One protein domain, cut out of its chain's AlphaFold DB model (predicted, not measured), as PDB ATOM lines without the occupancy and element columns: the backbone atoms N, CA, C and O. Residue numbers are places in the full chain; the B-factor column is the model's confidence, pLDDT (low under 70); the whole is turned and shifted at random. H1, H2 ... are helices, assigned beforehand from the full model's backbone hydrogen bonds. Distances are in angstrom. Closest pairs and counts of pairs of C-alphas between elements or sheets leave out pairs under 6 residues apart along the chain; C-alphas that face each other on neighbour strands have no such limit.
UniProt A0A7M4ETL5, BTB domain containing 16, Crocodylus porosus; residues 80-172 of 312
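AT A GLANCE: This is residues 80 to 172 of the 312 residues of the protein "BTB domain containing 16" of Crocodylus porosus (UniProt A0A7M4ETL5). Short helices and the loops between them make a loosely joined body, and the end of the longest helix, H6, sticks out from it as an arm with residues 166 to 172. H1 and H2 cross on one side of the body, the short H3 and H4 follow each other on another, and H5 and H6 make a loose pair running opposite ways. The printed part has 93 residues with six named helices, H1 to H6 in order, and no named strand; the class is all helix. It is compact, with a radius of gyration of the C-alphas of 13.9 A, yet elongated, spanning 48 by 25 by 23 A.

HOW THE PARTS SIT: H1, residues 80 to 91, touches H2, residues 101 to 109, at a steep tilt of 63 degrees; their closest C-alphas, of Cys 85 and Val 104, are 6.3 A apart. H3, residues 121 to 124, and H4, residues 127 to 131, meet only through their link. H4 and H1 are near each other, with 5 pairs of C-alphas within 10 A. H5, residues 141 to 149, is close to H2 but not clearly touching, with the closest C-alphas, of Ser 109 and Lys 149, 6.8 A apart. H6, residues 155 to 170, is close to H5 but not clearly touching: the closest C-alphas, of Gln 148 and Leu 158, are 7.2 A apart, at a shallow tilt of 20 degrees, opposite ways. H1 and H6 are apart. Every O i to N i+4 pair is within hydrogen-bond range in H1, H2, H4, H5 and H6; H3 is too short for such a pair.

IN THESE COORDINATES: H1 begins at C-alpha 80 (160.326, 155.728, 177.574) and is 16.7 A long. H2 is 12.2 A and H5 12.4 A long. H6 is 22.3 A long and ends at C-alpha 170 (143.748, 141.205, 191.501).

THE WHOLE: The C-alphas farthest apart, of Lys 94 and Gly 172, are 48.3 A apart. The printed part has no cut, and the link from H2 to H3, 11 residues, is long. The mean pLDDT of the printed part is 94.4, and no printed residue is under 70.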
ATOM      1  N   LEU A  80     160.597 156.502 178.785       98.31
ATOM      2  CA  LEU A  80     160.326 155.728 177.574       98.31
ATOM      3  C   LEU A  80     160.280 156.627 176.330       98.31
ATOM      4  O   LEU A  80     160.957 156.331 175.347       98.31
ATOM      5  N   LYS A  81     159.547 157.748 176.373       98.06
ATOM      6  CA  LYS A  81     159.479 158.711 175.258       98.06
ATOM      7  C   LYS A  81     160.860 159.221 174.854       98.06
ATOM      8  O   LYS A  81     161.187 159.220 173.670       98.06
ATOM      9  N   THR A  82     161.670 159.610 175.837       98.62
ATOM     10  CA  THR A  82     163.047 160.082 175.617       98.62
ATOM     11  C   THR A  82     163.897 158.999 174.949       98.62
ATOM     12  O   THR A  82     164.608 159.267 173.984       98.62
ATOM     13  N   THR A  83     163.769 157.752 175.404       98.56
ATOM     14  CA  THR A  83     164.534 156.614 174.877       98.56
ATOM     15  C   THR A  83     164.106 156.242 173.452       98.56
ATOM     16  O   THR A  83     164.955 156.016 172.593       98.56
ATOM     17  N   LEU A  84     162.801 156.244 173.157       98.50
ATOM     18  CA  LEU A  84     162.276 156.050 171.800       98.50
ATOM     19  C   LEU A  84     162.733 157.165 170.849       98.50
ATOM     20  O   LEU A  84     163.118 156.884 169.714       98.50
ATOM     21  N   CYS A  85     162.721 158.418 171.314       98.50
ATOM     22  CA  CYS A  85     163.225 159.565 170.562       98.50
ATOM     23  C   CYS A  85     164.715 159.403 170.236       98.50
ATOM     24  O   CYS A  85     165.117 159.581 169.087       98.50
ATOM     25  N   TRP A  86     165.521 158.971 171.210       98.56
ATOM     26  CA  TRP A  86     166.932 158.674 170.983       98.56
ATOM     27  C   TRP A  86     167.120 157.619 169.884       98.56
ATOM     28  O   TRP A  86     167.863 157.876 168.939       98.56
ATOM     29  N   VAL A  87     166.399 156.487 169.929       98.44
ATOM     30  CA  VAL A  87     166.475 155.456 168.869       98.44
ATOM     31  C   VAL A  87     166.075 156.028 167.511       98.44
ATOM     32  O   VAL A  87     166.754 155.778 166.519       98.44
ATOM     33  N   PHE A  88     164.998 156.814 167.451       98.38
ATOM     34  CA  PHE A  88     164.571 157.467 166.216       98.38
ATOM     35  C   PHE A  88     165.685 158.345 165.627       98.38
ATOM     36  O   PHE A  88     165.945 158.262 164.427       98.38
ATOM     37  N   LEU A  89     166.373 159.138 166.452       98.19
ATOM     38  CA  LEU A  89     167.490 159.974 166.007       98.19
ATOM     39  C   LEU A  89     168.677 159.130 165.517       98.19
ATOM     40  O   LEU A  89     169.259 159.457 164.487       98.19
ATOM     41  N   GLN A  90     168.974 157.996 166.170       97.44
ATOM     42  CA  GLN A  90     170.016 157.066 165.702       97.44
ATOM     43  C   GLN A  90     169.712 156.481 164.314       97.44
ATOM     44  O   GLN A  90     170.626 156.200 163.542       97.44
ATOM     45  N   LEU A  91     168.433 156.271 163.991       97.06
ATOM     46  CA  LEU A  91     167.998 155.745 162.692       97.06
ATOM     47  C   LEU A  91     167.890 156.829 161.613       97.06
ATOM     48  O   LEU A  91     167.895 156.515 160.426       97.06
ATOM     49  N   ASN A  92     167.781 158.098 162.011       96.88
ATOM     50  CA  ASN A  92     167.530 159.221 161.115       96.88
ATOM     51  C   ASN A  92     168.566 160.342 161.337       96.88
ATOM     52  O   ASN A  92     168.189 161.457 161.699       96.88
ATOM     53  N   PRO A  93     169.864 160.100 161.062       94.44
ATOM     54  CA  PRO A  93     170.954 161.026 161.404       94.44
ATOM     55  C   PRO A  93     170.916 162.364 160.646       94.44
ATOM     56  O   PRO A  93     171.657 163.286 160.969       94.44
ATOM     57  N   LYS A  94     170.069 162.487 159.615       94.62
ATOM     58  CA  LYS A  94     169.862 163.737 158.864       94.62
ATOM     59  C   LYS A  94     168.902 164.706 159.562       94.62
ATOM     60  O   LYS A  94     168.766 165.843 159.123       94.62
ATOM     61  N   VAL A  95     168.190 164.257 160.596       94.44
ATOM     62  CA  VAL A  95     167.265 165.100 161.358       94.44
ATOM     63  C   VAL A  95     168.067 166.126 162.157       94.44
ATOM     64  O   VAL A  95     169.012 165.776 162.850       94.44
ATOM     65  N   GLN A  96     167.683 167.400 162.062       92.12
ATOM     66  CA  GLN A  96     168.370 168.510 162.741       92.12
ATOM     67  C   GLN A  96     167.526 169.163 163.846       92.12
ATOM     68  O   GLN A  96     167.994 170.054 164.546       92.12
ATOM     69  N   ILE A  97     166.274 168.728 164.005       94.19
ATOM     70  CA  ILE A  97     165.319 169.279 164.970       94.19
ATOM     71  C   ILE A  97     164.750 168.123 165.785       94.19
ATOM     72  O   ILE A  97     164.448 167.063 165.231       94.19
ATOM     73  N   ILE A  98     164.587 168.333 167.091       95.56
ATOM     74  CA  ILE A  98     163.976 167.341 167.974       95.56
ATOM     75  C   ILE A  98     162.562 166.980 167.460       95.56
ATOM     76  O   ILE A  98     161.737 167.873 167.242       95.56
ATOM     77  N   PRO A  99     162.257 165.698 167.194       96.25
ATOM     78  CA  PRO A  99     160.938 165.311 166.713       96.25
ATOM     79  C   PRO A  99     159.901 165.394 167.838       96.25
ATOM     80  O   PRO A  99     160.199 165.124 169.003       96.25
ATOM     81  N   SER A 100     158.648 165.693 167.483       95.62
ATOM     82  CA  SER A 100     157.531 165.527 168.415       95.62
ATOM     83  C   SER A 100     157.331 164.049 168.761       95.62
ATOM     84  O   SER A 100     157.668 163.153 167.979       95.62
ATOM     85  N   HIS A 101     156.730 163.778 169.921       93.50
ATOM     86  CA  HIS A 101     156.427 162.409 170.335       93.50
ATOM     87  C   HIS A 101     155.537 161.678 169.317       93.50
ATOM     88  O   HIS A 101     155.814 160.534 168.966       93.50
ATOM     89  N   GLU A 102     154.526 162.360 168.781       93.81
ATOM     90  CA  GLU A 102     153.627 161.831 167.751       93.81
ATOM     91  C   GLU A 102     154.386 161.417 166.490       93.81
ATOM     92  O   GLU A 102     154.142 160.341 165.951       93.81
ATOM     93  N   LYS A 103     155.368 162.215 166.047       95.69
ATOM     94  CA  LYS A 103     156.205 161.874 164.890       95.69
ATOM     95  C   LYS A 103     157.012 160.598 165.129       95.69
ATOM     96  O   LYS A 103     157.097 159.758 164.235       95.69
ATOM     97  N   VAL A 104     157.563 160.431 166.332       96.88
ATOM     98  CA  VAL A 104     158.280 159.209 166.727       96.88
ATOM     99  C   VAL A 104     157.332 158.002 166.740       96.88
ATOM    100  O   VAL A 104     157.660 156.961 166.173       96.88
ATOM    101  N   LEU A 105     156.136 158.142 167.324       94.62
ATOM    102  CA  LEU A 105     155.124 157.080 167.340       94.62
ATOM    103  C   LEU A 105     154.673 156.689 165.931       94.62
ATOM    104  O   LEU A 105     154.594 155.497 165.629       94.62
ATOM    105  N   MET A 106     154.406 157.667 165.062       95.50
ATOM    106  CA  MET A 106     154.011 157.434 163.671       95.50
ATOM    107  C   MET A 106     155.109 156.723 162.884       95.50
ATOM    108  O   MET A 106     154.810 155.803 162.126       95.50
ATOM    109  N   TYR A 107     156.375 157.103 163.087       96.56
ATOM    110  CA  TYR A 107     157.510 156.450 162.435       96.56
ATOM    111  C   TYR A 107     157.580 154.961 162.772       96.56
ATOM    112  O   TYR A 107     157.633 154.136 161.868       96.56
ATOM    113  N   PHE A 108     157.546 154.597 164.057       96.88
ATOM    114  CA  PHE A 108     157.637 153.186 164.429       96.88
ATOM    115  C   PHE A 108     156.367 152.418 164.054       96.88
ATOM    116  O   PHE A 108     156.462 151.300 163.564       96.88
ATOM    117  N   SER A 109     155.186 153.022 164.205       94.69
ATOM    118  CA  SER A 109     153.902 152.403 163.842       94.69
ATOM    119  C   SER A 109     153.745 152.130 162.342       94.69
ATOM    120  O   SER A 109     153.011 151.210 161.976       94.69
ATOM    121  N   SER A 110     154.409 152.904 161.475       94.50
ATOM    122  CA  SER A 110     154.361 152.719 160.016       94.50
ATOM    123  C   SER A 110     155.309 151.631 159.505       94.50
ATOM    124  O   SER A 110     155.203 151.214 158.350       94.50
ATOM    125  N   LEU A 111     156.216 151.127 160.351       93.31
ATOM    126  CA  LEU A 111     157.115 150.042 159.975       93.31
ATOM    127  C   LEU A 111     156.332 148.747 159.679       93.31
ATOM    128  O   LEU A 111     155.334 148.470 160.348       93.31
ATOM    129  N   PRO A 112     156.819 147.883 158.759       90.75
ATOM    130  CA  PRO A 112     156.147 146.630 158.411       90.75
ATOM    131  C   PRO A 112     155.772 145.771 159.627       90.75
ATOM    132  O   PRO A 112     156.628 145.423 160.438       90.75
ATOM    133  N   LYS A 113     154.506 145.363 159.741       86.56
ATOM    134  CA  LYS A 113     153.982 144.628 160.910       86.56
ATOM    135  C   LYS A 113     154.298 143.122 160.913       86.56
ATOM    136  O   LYS A 113     153.569 142.347 161.516       86.56
ATOM    137  N   ARG A 114     155.364 142.697 160.221       87.38
ATOM    138  CA  ARG A 114     155.812 141.289 160.218       87.38
ATOM    139  C   ARG A 114     156.381 140.879 161.579       87.38
ATOM    140  O   ARG A 114     156.128 139.775 162.035       87.38
ATOM    141  N   CYS A 115     157.131 141.784 162.203       90.81
ATOM    142  CA  CYS A 115     157.657 141.678 163.560       90.81
ATOM    143  C   CYS A 115     157.855 143.085 164.142       90.81
ATOM    144  O   CYS A 115     157.897 144.080 163.396       90.81
ATOM    145  N   SER A 116     157.983 143.157 165.466       95.75
ATOM    146  CA  SER A 116     158.259 144.403 166.178       95.75
ATOM    147  C   SER A 116     159.642 144.954 165.835       95.75
ATOM    148  O   SER A 116     160.526 144.221 165.387       95.75
ATOM    149  N   PHE A 117     159.862 146.258 166.032       97.25
ATOM    150  CA  PHE A 117     161.169 146.860 165.762       97.25
ATOM    151  C   PHE A 117     162.318 146.152 166.498       97.25
ATOM    152  O   PHE A 117     163.343 145.889 165.873       97.25
ATOM    153  N   LEU A 118     162.152 145.815 167.784       97.00
ATOM    154  CA  LEU A 118     163.202 145.174 168.590       97.00
ATOM    155  C   LEU A 118     163.546 143.741 168.148       97.00
ATOM    156  O   LEU A 118     164.639 143.273 168.453       97.00
ATOM    157  N   GLU A 119     162.659 143.063 167.419       95.62
ATOM    158  CA  GLU A 119     162.907 141.715 166.879       95.62
ATOM    159  C   GLU A 119     163.712 141.733 165.573       95.62
ATOM    160  O   GLU A 119     164.216 140.697 165.147       95.62
ATOM    161  N   ARG A 120     163.853 142.898 164.930       95.44
ATOM    162  CA  ARG A 120     164.639 143.054 163.698       95.44
ATOM    163  C   ARG A 120     166.129 143.087 164.005       95.44
ATOM    164  O   ARG A 120     166.524 143.604 165.045       95.44
ATOM    165  N   ASP A 121     166.958 142.704 163.036       94.12
ATOM    166  CA  ASP A 121     168.425 142.709 163.160       94.12
ATOM    167  C   ASP A 121     168.977 144.057 163.658       94.12
ATOM    168  O   ASP A 121     169.760 144.124 164.604       94.12
ATOM    169  N   ILE A 122     168.493 145.168 163.089       94.38
ATOM    170  CA  ILE A 122     168.890 146.525 163.508       94.38
ATOM    171  C   ILE A 122     168.368 146.918 164.899       94.38
ATOM    172  O   ILE A 122     168.901 147.836 165.523       94.38
ATOM    173  N   GLY A 123     167.298 146.270 165.359       96.12
ATOM    174  CA  GLY A 123     166.622 146.539 166.622       96.12
ATOM    175  C   GLY A 123     167.249 145.807 167.803       96.12
ATOM    176  O   GLY A 123     167.288 146.354 168.906       96.12
ATOM    177  N   GLN A 124     167.809 144.617 167.566       96.19
ATOM    178  CA  GLN A 124     168.364 143.748 168.608       96.19
ATOM    179  C   GLN A 124     169.428 144.438 169.467       96.19
ATOM    180  O   GLN A 124     169.455 144.263 170.687       96.19
ATOM    181  N   ARG A 125     170.248 145.314 168.869       96.69
ATOM    182  CA  ARG A 125     171.265 146.089 169.602       96.69
ATOM    183  C   ARG A 125     170.688 146.979 170.707       96.69
ATOM    184  O   ARG A 125     171.422 147.360 171.613       96.69
ATOM    185  N   TYR A 126     169.398 147.313 170.648       97.81
ATOM    186  CA  TYR A 126     168.725 148.159 171.629       97.81
ATOM    187  C   TYR A 126     167.982 147.374 172.713       97.81
ATOM    188  O   TYR A 126     167.502 147.986 173.661       97.81
ATOM    189  N   ILE A 127     167.901 146.041 172.638       97.38
ATOM    190  CA  ILE A 127     167.146 145.234 173.613       97.38
ATOM    191  C   ILE A 127     167.573 145.549 175.056       97.38
ATOM    192  O   ILE A 127     166.723 145.849 175.893       97.38
ATOM    193  N   GLY A 128     168.883 145.591 175.333       96.94
ATOM    194  CA  GLY A 128     169.403 145.887 176.676       96.94
ATOM    195  C   GLY A 128     169.044 147.288 177.202       96.94
ATOM    196  O   GLY A 128     168.847 147.470 178.405       96.94
ATOM    197  N   ILE A 129     168.888 148.270 176.304       97.94
ATOM    198  CA  ILE A 129     168.432 149.626 176.647       97.94
ATOM    199  C   ILE A 129     167.004 149.565 177.190       97.94
ATOM    200  O   ILE A 129     166.736 150.072 178.277       97.94
ATOM    201  N   PHE A 130     166.098 148.900 176.472       97.69
ATOM    202  CA  PHE A 130     164.686 148.847 176.854       97.69
ATOM    203  C   PHE A 130     164.406 147.877 178.006       97.69
ATOM    204  O   PHE A 130     163.494 148.134 178.785       97.69
ATOM    205  N   GLN A 131     165.224 146.837 178.192       96.12
ATOM    206  CA  GLN A 131     165.191 145.993 179.397       96.12
ATOM    207  C   GLN A 131     165.586 146.750 180.671       96.12
ATOM    208  O   GLN A 131     165.200 146.354 181.766       96.12
ATOM    209  N   SER A 132     166.349 147.840 180.542       96.25
ATOM    210  CA  SER A 132     166.728 148.683 181.680       96.25
ATOM    211  C   SER A 132     165.604 149.639 182.112       96.25
ATOM    212  O   SER A 132     165.720 150.290 183.150       96.25
ATOM    213  N   LEU A 133     164.522 149.749 181.331       97.25
ATOM    214  CA  LEU A 133     163.377 150.599 181.651       97.25
ATOM    215  C   LEU A 133     162.394 149.886 182.585       97.25
ATOM    216  O   LEU A 133     162.119 148.696 182.451       97.25
ATOM    217  N   ARG A 134     161.775 150.649 183.487       96.12
ATOM    218  CA  ARG A 134     160.748 150.159 184.419       96.12
ATOM    219  C   ARG A 134     159.371 150.225 183.763       96.12
ATOM    220  O   ARG A 134     158.509 150.988 184.191       96.12
ATOM    221  N   LEU A 135     159.169 149.460 182.688       95.69
ATOM    222  CA  LEU A 135     157.929 149.516 181.897       95.69
ATOM    223  C   LEU A 135     156.679 149.152 182.718       95.69
ATOM    224  O   LEU A 135     155.606 149.681 182.454       95.69
ATOM    225  N   HIS A 136     156.828 148.343 183.774       93.75
ATOM    226  CA  HIS A 136     155.764 148.051 184.748       93.75
ATOM    227  C   HIS A 136     155.309 149.275 185.559       93.75
ATOM    228  O   HIS A 136     154.278 149.221 186.219       93.75
ATOM    229  N   GLY A 137     156.069 150.372 185.550       94.19
ATOM    230  CA  GLY A 137     155.681 151.637 186.170       94.19
ATOM    231  C   GLY A 137     154.753 152.493 185.304       94.19
ATOM    232  O   GLY A 137     154.339 153.567 185.735       94.19
ATOM    233  N   ILE A 138     154.418 152.052 184.086       94.56
ATOM    234  CA  ILE A 138     153.487 152.744 183.189       94.56
ATOM    235  C   ILE A 138     152.075 152.202 183.440       94.56
ATOM    236  O   ILE A 138     151.628 151.268 182.790       94.56
ATOM    237  N   THR A 139     151.368 152.792 184.399       89.94
ATOM    238  CA  THR A 139     150.046 152.320 184.858       89.94
ATOM    239  C   THR A 139     148.858 153.003 184.173       89.94
ATOM    240  O   THR A 139     147.734 152.514 184.260       89.94
ATOM    241  N   SER A 140     149.077 154.132 183.491       87.38
ATOM    242  CA  SER A 140     148.011 154.876 182.807       87.38
ATOM    243  C   SER A 140     147.477 154.108 181.599       87.38
ATOM    244  O   SER A 140     148.236 153.721 180.708       87.38
ATOM    245  N   SER A 141     146.151 153.975 181.514       83.88
ATOM    246  CA  SER A 141     145.471 153.321 180.391       83.88
ATOM    247  C   SER A 141     145.750 154.009 179.048       83.88
ATOM    248  O   SER A 141     145.908 153.334 178.031       83.88
ATOM    249  N   LYS A 142     145.874 155.343 179.035       86.94
ATOM    250  CA  LYS A 142     146.247 156.125 177.846       86.94
ATOM    251  C   LYS A 142     147.655 155.767 177.371       86.94
ATOM    252  O   LYS A 142     147.832 155.430 176.207       86.94
ATOM    253  N   HIS A 143     148.628 155.765 178.280       91.06
ATOM    254  CA  HIS A 143     150.011 155.425 177.942       91.06
ATOM    255  C   HIS A 143     150.151 153.961 177.503       91.06
ATOM    256  O   HIS A 143     150.849 153.676 176.536       91.06
ATOM    257  N   LEU A 144     149.444 153.028 178.150       90.50
ATOM    258  CA  LEU A 144     149.433 151.619 177.745       90.50
ATOM    259  C   LEU A 144     148.876 151.422 176.327       90.50
ATOM    260  O   LEU A 144     149.411 150.610 175.573       90.50
ATOM    261  N   LYS A 145     147.861 152.198 175.917       89.00
ATOM    262  CA  LYS A 145     147.371 152.195 174.527       89.00
ATOM    263  C   LYS A 145     148.448 152.652 173.540       89.00
ATOM    264  O   LYS A 145     148.538 152.080 172.456       89.00
ATOM    265  N   ASP A 146     149.275 153.630 173.902       90.75
ATOM    266  CA  ASP A 146     150.392 154.065 173.052       90.75
ATOM    267  C   ASP A 146     151.449 152.954 172.908       90.75
ATOM    268  O   ASP A 146     151.916 152.696 171.797       90.75
ATOM    269  N   LEU A 147     151.762 152.230 173.996       91.62
ATOM    270  CA  LEU A 147     152.674 151.073 173.974       91.62
ATOM    271  C   LEU A 147     152.153 149.911 173.116       91.62
ATOM    272  O   LEU A 147     152.952 149.198 172.517       91.62
ATOM    273  N   GLN A 148     150.838 149.702 173.061       89.06
ATOM    274  CA  GLN A 148     150.237 148.654 172.229       89.06
ATOM    275  C   GLN A 148     150.194 149.032 170.746       89.06
ATOM    276  O   GLN A 148     150.306 148.167 169.880       89.06
ATOM    277  N   LYS A 149     150.001 150.319 170.436       88.06
ATOM    278  CA  LYS A 149     149.906 150.807 169.051       88.06
ATOM    279  C   LYS A 149     151.262 150.879 168.360       88.06
ATOM    280  O   LYS A 149     151.332 150.697 167.144       88.06
ATOM    281  N   ILE A 150     152.321 151.170 169.112       93.25
ATOM    282  CA  ILE A 150     153.660 151.303 168.552       93.25
ATOM    283  C   ILE A 150     154.198 149.929 168.121       93.25
ATOM    284  O   ILE A 150     154.299 149.001 168.922       93.25
ATOM    285  N   ASN A 151     154.605 149.794 166.856       95.12
ATOM    286  CA  ASN A 151     155.252 148.576 166.347       95.12
ATOM    287  C   ASN A 151     156.736 148.515 166.779       95.12
ATOM    288  O   ASN A 151     157.650 148.454 165.956       95.12
ATOM    289  N   PHE A 152     156.980 148.613 168.090       97.00
ATOM    290  CA  PHE A 152     158.318 148.701 168.675       97.00
ATOM    291  C   PHE A 152     158.673 147.496 169.542       97.00
ATOM    292  O   PHE A 152     159.737 146.905 169.364       97.00
ATOM    293  N   PHE A 153     157.780 147.140 170.466       96.62
ATOM    294  CA  PHE A 153     158.017 146.097 171.458       96.62
ATOM    295  C   PHE A 153     157.555 144.722 170.972       96.62
ATOM    296  O   PHE A 153     156.497 144.638 170.345       96.62
ATOM    297  N   PRO A 154     158.285 143.644 171.314       95.12
ATOM    298  CA  PRO A 154     157.820 142.285 171.082       95.12
ATOM    299  C   PRO A 154     156.508 142.039 171.830       95.12
ATOM    300  O   PRO A 154     156.352 142.463 172.980       95.12
ATOM    301  N   VAL A 155     155.587 141.295 171.215       93.12
ATOM    302  CA  VAL A 155     154.297 140.948 171.837       93.12
ATOM    303  C   VAL A 155     154.470 140.295 173.218       93.12
ATOM    304  O   VAL A 155     153.788 140.737 174.143       93.12
ATOM    305  N   PRO A 156     155.413 139.351 173.442       94.88
ATOM    306  CA  PRO A 156     155.606 138.747 174.762       94.88
ATOM    307  C   PRO A 156     155.923 139.758 175.872       94.88
ATOM    308  O   PRO A 156     155.514 139.562 177.014       94.88
ATOM    309  N   TRP A 157     156.613 140.860 175.557       95.31
ATOM    310  CA  TRP A 157     156.910 141.903 176.544       95.31
ATOM    311  C   TRP A 157     155.648 142.663 176.936       95.31
ATOM    312  O   TRP A 157     155.405 142.881 178.120       95.31
ATOM    313  N   LEU A 158     154.830 143.037 175.949       94.06
ATOM    314  CA  LEU A 158     153.554 143.706 176.193       94.06
ATOM    315  C   LEU A 158     152.615 142.801 176.998       94.06
ATOM    316  O   LEU A 158     152.031 143.253 177.980       94.06
ATOM    317  N   THR A 159     152.531 141.516 176.646       94.56
ATOM    318  CA  THR A 159     151.752 140.522 177.396       94.56
ATOM    319  C   THR A 159     152.243 140.393 178.836       94.56
ATOM    320  O   THR A 159     151.423 140.390 179.749       94.56
ATOM    321  N   GLN A 160     153.560 140.358 179.068       93.88
ATOM    322  CA  GLN A 160     154.113 140.307 180.424       93.88
ATOM    323  C   GLN A 160     153.767 141.562 181.236       93.88
ATOM    324  O   GLN A 160     153.401 141.454 182.403       93.88
ATOM    325  N   ILE A 161     153.863 142.752 180.635       93.50
ATOM    326  CA  ILE A 161     153.503 144.017 181.294       93.50
ATOM    327  C   ILE A 161     152.023 144.000 181.692       93.50
ATOM    328  O   ILE A 161     151.693 144.266 182.846       93.50
ATOM    329  N   LEU A 162     151.136 143.637 180.763       93.56
ATOM    330  CA  LEU A 162     149.695 143.576 181.016       93.56
ATOM    331  C   LEU A 162     149.337 142.506 182.054       93.56
ATOM    332  O   LEU A 162     148.522 142.777 182.932       93.56
ATOM    333  N   SER A 163     149.978 141.337 182.005       94.31
ATOM    334  CA  SER A 163     149.817 140.275 183.004       94.31
ATOM    335  C   SER A 163     150.249 140.740 184.398       94.31
ATOM    336  O   SER A 163     149.511 140.577 185.369       94.31
ATOM    337  N   ASN A 164     151.389 141.431 184.508       93.00
ATOM    338  CA  ASN A 164     151.843 142.007 185.776       93.00
ATOM    339  C   ASN A 164     150.834 143.018 186.337       93.00
ATOM    340  O   ASN A 164     150.566 143.011 187.538       93.00
ATOM    341  N   HIS A 165     150.269 143.879 185.486       93.12
ATOM    342  CA  HIS A 165     149.235 144.824 185.906       93.12
ATOM    343  C   HIS A 165     147.950 144.119 186.341       93.12
ATOM    344  O   HIS A 165     147.362 144.510 187.346       93.12
ATOM    345  N   TYR A 166     147.534 143.081 185.615       92.88
ATOM    346  CA  TYR A 166     146.372 142.270 185.962       92.88
ATOM    347  C   TYR A 166     146.538 141.632 187.346       92.88
ATOM    348  O   TYR A 166     145.721 141.873 188.232       92.88
ATOM    349  N   HIS A 167     147.653 140.935 187.581       92.88
ATOM    350  CA  HIS A 167     147.960 140.337 188.880       92.88
ATOM    351  C   HIS A 167     148.053 141.368 190.004       92.88
ATOM    352  O   HIS A 167     147.599 141.104 191.118       92.88
ATOM    353  N   ALA A 168     148.613 142.549 189.731       92.88
ATOM    354  CA  ALA A 168     148.669 143.609 190.725       92.88
ATOM    355  C   ALA A 168     147.272 144.116 191.094       92.88
ATOM    356  O   ALA A 168     146.982 144.310 192.271       92.88
ATOM    357  N   LEU A 169     146.382 144.288 190.114       91.12
ATOM    358  CA  LEU A 169     144.994 144.686 190.355       91.12
ATOM    359  C   LEU A 169     144.219 143.610 191.133       91.12
ATOM    360  O   LEU A 169     143.561 143.952 192.116       91.12
ATOM    361  N   GLU A 170     144.349 142.332 190.763       91.38
ATOM    362  CA  GLU A 170     143.748 141.205 191.501       91.38
ATOM    363  C   GLU A 170     144.255 141.127 192.946       91.38
ATOM    364  O   GLU A 170     143.481 140.919 193.878       91.38
ATOM    365  N   SER A 171     145.546 141.391 193.153       91.00
ATOM    366  CA  SER A 171     146.185 141.387 194.475       91.00
ATOM    367  C   SER A 171     145.949 142.690 195.262       91.00
ATOM    368  O   SER A 171     146.615 142.968 196.257       91.00
ATOM    369  N   GLY A 172     145.009 143.538 194.826       89.69
ATOM    370  CA  GLY A 172     144.654 144.795 195.495       89.69
ATOM    371  C   GLY A 172     145.765 145.849 195.523       89.69
ATOM    372  O   GLY A 172     145.867 146.642 196.466       89.69
TER     373      GLY A 172